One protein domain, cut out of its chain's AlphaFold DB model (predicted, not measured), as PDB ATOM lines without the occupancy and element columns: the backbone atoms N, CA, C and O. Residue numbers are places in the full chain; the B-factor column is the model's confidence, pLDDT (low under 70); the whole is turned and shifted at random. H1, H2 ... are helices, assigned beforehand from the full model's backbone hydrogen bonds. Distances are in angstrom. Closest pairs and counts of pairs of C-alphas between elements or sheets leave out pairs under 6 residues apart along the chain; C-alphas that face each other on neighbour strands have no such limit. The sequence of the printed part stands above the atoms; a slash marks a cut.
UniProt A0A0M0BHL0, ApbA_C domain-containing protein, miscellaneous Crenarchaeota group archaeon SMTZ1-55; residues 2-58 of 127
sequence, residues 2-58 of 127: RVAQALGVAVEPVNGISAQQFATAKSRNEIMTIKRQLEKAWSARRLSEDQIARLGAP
ATOM      1  N   ARG A   2     -10.913  41.797 -15.267       95.75
ATOM      2  CA  ARG A   2     -10.832  41.366 -16.684       95.75
ATOM      3  C   ARG A   2     -11.735  40.171 -17.043       95.75
ATOM      4  O   ARG A   2     -12.405  40.216 -18.063       95.75
ATOM      5  N   VAL A   3     -11.811  39.153 -16.178       97.88
ATOM      6  CA  VAL A   3     -12.724  38.002 -16.356       97.88
ATOM      7  C   VAL A   3     -14.193  38.441 -16.386       97.88
ATOM      8  O   VAL A   3     -14.918  38.081 -17.304       97.88
ATOM      9  N   ALA A   4     -14.625  39.267 -15.429       96.75
ATOM     10  CA  ALA A   4     -15.998  39.775 -15.378       96.75
ATOM     11  C   ALA A   4     -16.359  40.584 -16.635       96.75
ATOM     12  O   ALA A   4     -17.429  40.391 -17.199       96.75
ATOM     13  N   GLN A   5     -15.440  41.424 -17.122       95.12
ATOM     14  CA  GLN A   5     -15.634  42.183 -18.361       95.12
ATOM     15  C   GLN A   5     -15.800  41.276 -19.582       95.12
ATOM     16  O   GLN A   5     -16.701  41.501 -20.382       95.12
ATOM     17  N   ALA A   6     -14.966  40.240 -19.707       96.94
ATOM     18  CA  ALA A   6     -15.066  39.270 -20.798       96.94
ATOM     19  C   ALA A   6     -16.381  38.467 -20.756       96.94
ATOM     20  O   ALA A   6     -16.896  38.084 -21.800       96.94
ATOM     21  N   LEU A   7     -16.953  38.270 -19.565       97.50
ATOM     22  CA  LEU A   7     -18.268  37.656 -19.367       97.50
ATOM     23  C   LEU A   7     -19.450  38.624 -19.562       97.50
ATOM     24  O   LEU A   7     -20.596  38.206 -19.428       97.50
ATOM     25  N   GLY A   8     -19.207  39.914 -19.812       96.19
ATOM     26  CA  GLY A   8     -20.268  40.927 -19.860       96.19
ATOM     27  C   GLY A   8     -20.907  41.231 -18.498       96.19
ATOM     28  O   GLY A   8     -21.986  41.816 -18.440       96.19
ATOM     29  N   VAL A   9     -20.258  40.852 -17.392       95.94
ATOM     30  CA  VAL A   9     -20.736  41.122 -16.031       95.94
ATOM     31  C   VAL A   9     -20.361  42.547 -15.631       95.94
ATOM     32  O   VAL A   9     -19.180  42.899 -15.536       95.94
ATOM     33  N   ALA A  10     -21.375  43.362 -15.346       93.88
ATOM     34  CA  ALA A  10     -21.187  44.690 -14.780       93.88
ATOM     35  C   ALA A  10     -20.795  44.578 -13.298       93.88
ATOM     36  O   ALA A  10     -21.560  44.077 -12.478       93.88
ATOM     37  N   VAL A  11     -19.594  45.052 -12.958       94.38
ATOM     38  CA  VAL A  11     -19.110  45.120 -11.572       94.38
ATOM     39  C   VAL A  11     -19.200  46.562 -11.090       94.38
ATOM     40  O   VAL A  11     -18.635  47.462 -11.719       94.38
ATOM     41  N   GLU A  12     -19.894  46.777  -9.975       95.88
ATOM     42  CA  GLU A  12     -20.039  48.101  -9.374       95.88
ATOM     43  C   GLU A  12     -18.692  48.678  -8.895       95.88
ATOM     44  O   GLU A  12     -17.764  47.929  -8.564       95.88
ATOM     45  N   PRO A  13     -18.550  50.017  -8.836       93.75
ATOM     46  CA  PRO A  13     -17.342  50.645  -8.322       93.75
ATOM     47  C   PRO A  13     -17.037  50.244  -6.874       93.75
ATOM     48  O   PRO A  13     -17.840  50.443  -5.962       93.75
ATOM     49  N   VAL A  14     -15.818  49.770  -6.628       90.88
ATOM     50  CA  VAL A  14     -15.356  49.412  -5.283       90.88
ATOM     51  C   VAL A  14     -14.814  50.663  -4.606       90.88
ATOM     52  O   VAL A  14     -13.768  51.179  -4.992       90.88
ATOM     53  N   ASN A  15     -15.521  51.168  -3.591       89.56
ATOM     54  CA  ASN A  15     -15.130  52.383  -2.860       89.56
ATOM     55  C   ASN A  15     -14.869  53.594  -3.784       89.56
ATOM     56  O   ASN A  15     -13.954  54.380  -3.550       89.56
ATOM     57  N   GLY A  16     -15.672  53.729  -4.846       90.31
ATOM     58  CA  GLY A  16     -15.558  54.804  -5.839       90.31
ATOM     59  C   GLY A  16     -14.526  54.558  -6.946       90.31
ATOM     60  O   GLY A  16     -14.377  55.400  -7.827       90.31
ATOM     61  N   ILE A  17     -13.838  53.413  -6.943       93.25
ATOM     62  CA  ILE A  17     -12.886  53.025  -7.989       93.25
ATOM     63  C   ILE A  17     -13.598  52.103  -8.973       93.25
ATOM     64  O   ILE A  17     -14.134  51.058  -8.598       93.25
ATOM     65  N   SER A  18     -13.611  52.487 -10.246       94.94
ATOM     66  CA  SER A  18     -14.315  51.740 -11.289       94.94
ATOM     67  C   SER A  18     -13.660  50.385 -11.580       94.94
ATOM     68  O   SER A  18     -12.437  50.235 -11.521       94.94
ATOM     69  N   ALA A  19     -14.467  49.404 -11.994       94.00
ATOM     70  CA  ALA A  19     -13.967  48.108 -12.454       94.00
ATOM     71  C   ALA A  19     -12.962  48.240 -13.615       94.00
ATOM     72  O   ALA A  19     -12.023  47.446 -13.704       94.00
ATOM     73  N   GLN A  20     -13.116  49.268 -14.462       93.94
ATOM     74  CA  GLN A  20     -12.195  49.558 -15.560       93.94
ATOM     75  C   GLN A  20     -10.796  49.918 -15.054       93.94
ATOM     76  O   GLN A  20      -9.826  49.362 -15.557       93.94
ATOM     77  N   GLN A  21     -10.680  50.766 -14.025       95.06
ATOM     78  CA  GLN A  21      -9.375  51.128 -13.449       95.06
ATOM     79  C   GLN A  21      -8.620  49.891 -12.945       95.06
ATOM     80  O   GLN A  21      -7.440  49.716 -13.241       95.06
ATOM     81  N   PHE A  22      -9.308  48.991 -12.240       94.62
ATOM     82  CA  PHE A  22      -8.730  47.716 -11.808       94.62
ATOM     83  C   PHE A  22      -8.373  46.790 -12.981       94.62
ATOM     84  O   PHE A  22      -7.423  46.018 -12.882       94.62
ATOM     85  N   ALA A  23      -9.145  46.805 -14.070       93.75
ATOM     86  CA  ALA A  23      -8.896  45.947 -15.226       93.75
ATOM     87  C   ALA A  23      -7.681  46.387 -16.053       93.75
ATOM     88  O   ALA A  23      -6.996  45.531 -16.625       93.75
ATOM     89  N   THR A  24      -7.421  47.695 -16.124       94.31
ATOM     90  CA  THR A  24      -6.346  48.273 -16.941       94.31
ATOM     91  C   THR A  24      -5.025  48.433 -16.204       94.31
ATOM     92  O   THR A  24      -4.006  48.552 -16.874       94.31
ATOM     93  N   ALA A  25      -5.012  48.412 -14.867       94.19
ATOM     94  CA  ALA A  25      -3.778  48.481 -14.090       94.19
ATOM     95  C   ALA A  25      -2.913  47.231 -14.323       94.19
ATOM     96  O   ALA A  25      -3.255  46.130 -13.885       94.19
ATOM     97  N   LYS A  26      -1.793  47.406 -15.028       91.38
ATOM     98  CA  LYS A  26      -0.874  46.320 -15.409       91.38
ATOM     99  C   LYS A  26       0.530  46.498 -14.847       91.38
ATOM    100  O   LYS A  26       1.278  45.531 -14.840       91.38
ATOM    101  N   SER A  27       0.880  47.692 -14.381       93.69
ATOM    102  CA  SER A  27       2.167  47.995 -13.751       93.69
ATOM    103  C   SER A  27       2.039  48.169 -12.240       93.69
ATOM    104  O   SER A  27       0.973  48.522 -11.716       93.69
ATOM    105  N   ARG A  28       3.155  48.005 -11.522       93.06
ATOM    106  CA  ARG A  28       3.214  48.291 -10.083       93.06
ATOM    107  C   ARG A  28       2.777  49.715  -9.751       93.06
ATOM    108  O   ARG A  28       2.045  49.914  -8.786       93.06
ATOM    109  N   ASN A  29       3.183  50.707 -10.543       95.19
ATOM    110  CA  ASN A  29       2.847  52.112 -10.289       95.19
ATOM    111  C   ASN A  29       1.338  52.387 -10.389       95.19
ATOM    112  O   ASN A  29       0.783  53.120  -9.564       95.19
ATOM    113  N   GLU A  30       0.656  51.777 -11.359       95.19
ATOM    114  CA  GLU A  30      -0.802  51.876 -11.493       95.19
ATOM    115  C   GLU A  30      -1.512  51.188 -10.323       95.19
ATOM    116  O   GLU A  30      -2.395  51.782  -9.700       95.19
ATOM    117  N   ILE A  31      -1.070  49.981  -9.950       94.62
ATOM    118  CA  ILE A  31      -1.601  49.248  -8.790       94.62
ATOM    119  C   ILE A  31      -1.412  50.059  -7.502       94.62
ATOM    120  O   ILE A  31      -2.345  50.195  -6.711       94.62
ATOM    121  N   MET A  32      -0.240  50.663  -7.298       95.31
ATOM    122  CA  MET A  32       0.036  51.510  -6.133       95.31
ATOM    123  C   MET A  32      -0.823  52.776  -6.119       95.31
ATOM    124  O   MET A  32      -1.167  53.280  -5.051       95.31
ATOM    125  N   THR A  33      -1.206  53.285  -7.288       95.62
ATOM    126  CA  THR A  33      -2.141  54.409  -7.392       95.62
ATOM    127  C   THR A  33      -3.543  54.006  -6.942       95.62
ATOM    128  O   THR A  33      -4.134  54.708  -6.121       95.62
ATOM    129  N   ILE A  34      -4.032  52.843  -7.380       95.31
ATOM    130  CA  ILE A  34      -5.299  52.268  -6.903       95.31
ATOM    131  C   ILE A  34      -5.240  51.999  -5.393       95.31
ATOM    132  O   ILE A  34      -6.172  52.352  -4.673       95.31
ATOM    133  N   LYS A  35      -4.129  51.450  -4.883       94.31
ATOM    134  CA  LYS A  35      -3.917  51.216  -3.444       94.31
ATOM    135  C   LYS A  35      -4.071  52.502  -2.631       94.31
ATOM    136  O   LYS A  35      -4.828  52.509  -1.667       94.31
ATOM    137  N   ARG A  36      -3.430  53.602  -3.043       94.75
ATOM    138  CA  ARG A  36      -3.573  54.905  -2.361       94.75
ATOM    139  C   ARG A  36      -5.012  55.428  -2.393       94.75
ATOM    140  O   ARG A  36      -5.472  56.014  -1.418       94.75
ATOM    141  N   GLN A  37      -5.733  55.226  -3.499       93.31
ATOM    142  CA  GLN A  37      -7.149  55.602  -3.592       93.31
ATOM    143  C   GLN A  37      -8.016  54.782  -2.627       93.31
ATOM    144  O   GLN A  37      -8.854  55.359  -1.934       93.31
ATOM    145  N   LEU A  38      -7.776  53.469  -2.528       91.50
ATOM    146  CA  LEU A  38      -8.448  52.594  -1.564       91.50
ATOM    147  C   LEU A  38      -8.157  53.013  -0.122       91.50
ATOM    148  O   LEU A  38      -9.088  53.147   0.665       91.50
ATOM    149  N   GLU A  39      -6.893  53.284   0.213       91.38
ATOM    150  CA  GLU A  39      -6.487  53.752   1.545       91.38
ATOM    151  C   GLU A  39      -7.200  55.052   1.928       91.38
ATOM    152  O   GLU A  39      -7.729  55.156   3.033       91.38
ATOM    153  N   LYS A  40      -7.293  56.010   0.997       90.31
ATOM    154  CA  LYS A  40      -8.032  57.262   1.203       90.31
ATOM    155  C   LYS A  40      -9.537  57.027   1.390       90.31
ATOM    156  O   LYS A  40     -10.168  57.679   2.220       90.31
ATOM    157  N   ALA A  41     -10.133  56.115   0.624       87.94
ATOM    158  CA  ALA A  41     -11.553  55.802   0.759       87.94
ATOM    159  C   ALA A  41     -11.856  55.076   2.082       87.94
ATOM    160  O   ALA A  41     -12.888  55.319   2.708       87.94
ATOM    161  N   TRP A  42     -10.944  54.215   2.538       83.62
ATOM    162  CA  TRP A  42     -11.052  53.518   3.816       83.62
ATOM    163  C   TRP A  42     -10.768  54.414   5.011       83.62
ATOM    164  O   TRP A  42     -11.443  54.262   6.023       83.62
ATOM    165  N   SER A  43      -9.846  55.377   4.916       83.00
ATOM    166  CA  SER A  43      -9.591  56.310   6.020       83.00
ATOM    167  C   SER A  43     -10.834  57.125   6.375       83.00
ATOM    168  O   SER A  43     -11.056  57.411   7.544       83.00
ATOM    169  N   ALA A  44     -11.688  57.430   5.391       77.25
ATOM    170  CA  ALA A  44     -12.961  58.117   5.609       77.25
ATOM    171  C   ALA A  44     -14.034  57.254   6.308       77.25
ATOM    172  O   ALA A  44     -15.021  57.789   6.800       77.25
ATOM    173  N   ARG A  45     -13.863  55.926   6.336       76.94
ATOM    174  CA  ARG A  45     -14.799  54.950   6.932       76.94
ATOM    175  C   ARG A  45     -14.163  54.138   8.058       76.94
ATOM    176  O   ARG A  45     -14.727  53.139   8.501       76.94
ATOM    177  N   ARG A  46     -12.961  54.526   8.484       79.88
ATOM    178  CA  ARG A  46     -12.226  53.830   9.529       79.88
ATOM    179  C   ARG A  46     -12.935  54.082  10.854       79.88
ATOM    180  O   ARG A  46     -13.253  55.220  11.186       79.88
ATOM    181  N   LEU A  47     -13.171  53.005  11.592       81.94
ATOM    182  CA  LEU A  47     -13.662  53.087  12.960       81.94
ATOM    183  C   LEU A  47     -12.679  53.898  13.815       81.94
ATOM    184  O   LEU A  47     -11.463  53.791  13.628       81.94
ATOM    185  N   SER A  48     -13.197  54.699  14.745       84.88
ATOM    186  CA  SER A  48     -12.362  55.370  15.741       84.88
ATOM    187  C   SER A  48     -11.620  54.343  16.598       84.88
ATOM    188  O   SER A  48     -12.027  53.184  16.692       84.88
ATOM    189  N   GLU A  49     -10.534  54.756  17.249       83.44
ATOM    190  CA  GLU A  49      -9.788  53.876  18.156       83.44
ATOM    191  C   GLU A  49     -10.695  53.297  19.252       83.44
ATOM    192  O   GLU A  49     -10.648  52.095  19.501       83.44
ATOM    193  N   ASP A  50     -11.615  54.101  19.794       87.06
ATOM    194  CA  ASP A  50     -12.629  53.652  20.758       87.06
ATOM    195  C   ASP A  50     -13.581  52.602  20.175       87.06
ATOM    196  O   ASP A  50     -13.929  51.626  20.843       87.06
ATOM    197  N   GLN A  51     -14.025  52.784  18.928       85.88
ATOM    198  CA  GLN A  51     -14.875  51.806  18.248       85.88
ATOM    199  C   GLN A  51     -14.114  50.500  18.002       85.88
ATOM    200  O   GLN A  51     -14.681  49.431  18.207       85.88
ATOM    201  N   ILE A  52     -12.835  50.577  17.619       82.81
ATOM    202  CA  ILE A  52     -11.963  49.410  17.428       82.81
ATOM    203  C   ILE A  52     -11.730  48.687  18.758       82.81
ATOM    204  O   ILE A  52     -11.846  47.465  18.809       82.81
ATOM    205  N   ALA A  53     -11.462  49.419  19.841       81.38
ATOM    206  CA  ALA A  53     -11.254  48.850  21.171       81.38
ATOM    207  C   ALA A  53     -12.485  48.072  21.667       81.38
ATOM    208  O   ALA A  53     -12.352  47.049  22.337       81.38
ATOM    209  N   ARG A  54     -13.693  48.504  21.278       84.00
ATOM    210  CA  ARG A  54     -14.957  47.817  21.596       84.00
ATOM    211  C   ARG A  54     -15.220  46.558  20.761       84.00
ATOM    212  O   ARG A  54     -16.109  45.795  21.125       84.00
ATOM    213  N   LEU A  55     -14.464  46.300  19.687       78.31
ATOM    214  CA  LEU A  55     -14.582  45.059  18.899       78.31
ATOM    215  C   LEU A  55     -13.977  43.836  19.618       78.31
ATOM    216  O   LEU A  55     -14.142  42.705  19.159       78.31
ATOM    217  N   GLY A  56     -13.291  44.046  20.747       72.56
ATOM    218  CA  GLY A  56     -12.732  42.999  21.602       72.56
ATOM    219  C   GLY A  56     -11.427  42.411  21.066       72.56
ATOM    220  O   GLY A  56     -10.381  42.568  21.691       72.56
ATOM    221  N   ALA A  57     -11.467  41.744  19.912       64.56
ATOM    222  CA  ALA A  57     -10.292  41.145  19.278       64.56
ATOM    223  C   ALA A  57      -9.892  41.911  18.005       64.56
ATOM    224  O   ALA A  57     -10.771  42.403  17.292       64.56
ATOM    225  N   PRO A  58      -8.587  41.982  17.666       65.62
ATOM    226  CA  PRO A  58      -8.162  42.531  16.386       65.62
ATOM    227  C   PRO A  58      -8.891  41.801  15.256       65.62
ATOM    228  O   PRO A  58      -8.967  40.570  15.257       65.62
TER     229      PRO A  58
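This is residues 2 to 58 of the 127 residues of the protein "ApbA_C domain-containing protein" of miscellaneous Crenarchaeota group archaeon SMTZ1-55 (UniProt A0A0M0BHL0). One long helix, H3, has short helices H1 and H2 and the loop of residues 7 to 18 gathered towards its first end, while residues 43 to 58, holding the short helix H4, stick out as an arm at its other end. The printed part has 57 residues with four named helices, H1 to H4 in chain order, and no named strand; its class is all helix. It is only just loose, close to extended, with a radius of gyration of the C-alphas of 15.3 A, and elongated, spanning 43 by 26 by 18 A.

H1 is residues 2 to 6, 6.3 A long, with C-alpha 2 at (-10.832, 41.366, -16.684). H2 is residues 19 to 24, 8.8 A. H3 is residues 28 to 43, 22.1 A. H4 is residues 49 to 53, 6.0 A, with C-alpha 53 at (-11.254, 48.850, 21.171).

H1 and H2 are close but not clearly touching; their closest C-alphas, Arg 2 and Ala 23, are 5.2 A apart. H2 and H3 form a helical hairpin and only just touch, with 3 pairs of C-alphas within 8 A, the closest being Phe 22 and Ile 34 at 7.5 A; H3 does so with residues 31 to 34 alone. Their tilt is shallow, 24 degrees, opposite ways. H4 is apart from H1, H2 and H3. In H1, H2, H3 and H4 every O i to N i+4 pair is within hydrogen-bond range.

The C-alphas farthest apart, Ala 6 and Asp 50, are 44.0 A apart. The printed part has no cut. The link from H1 to H2 is long. Residues 57 to 58 have pLDDT under 70.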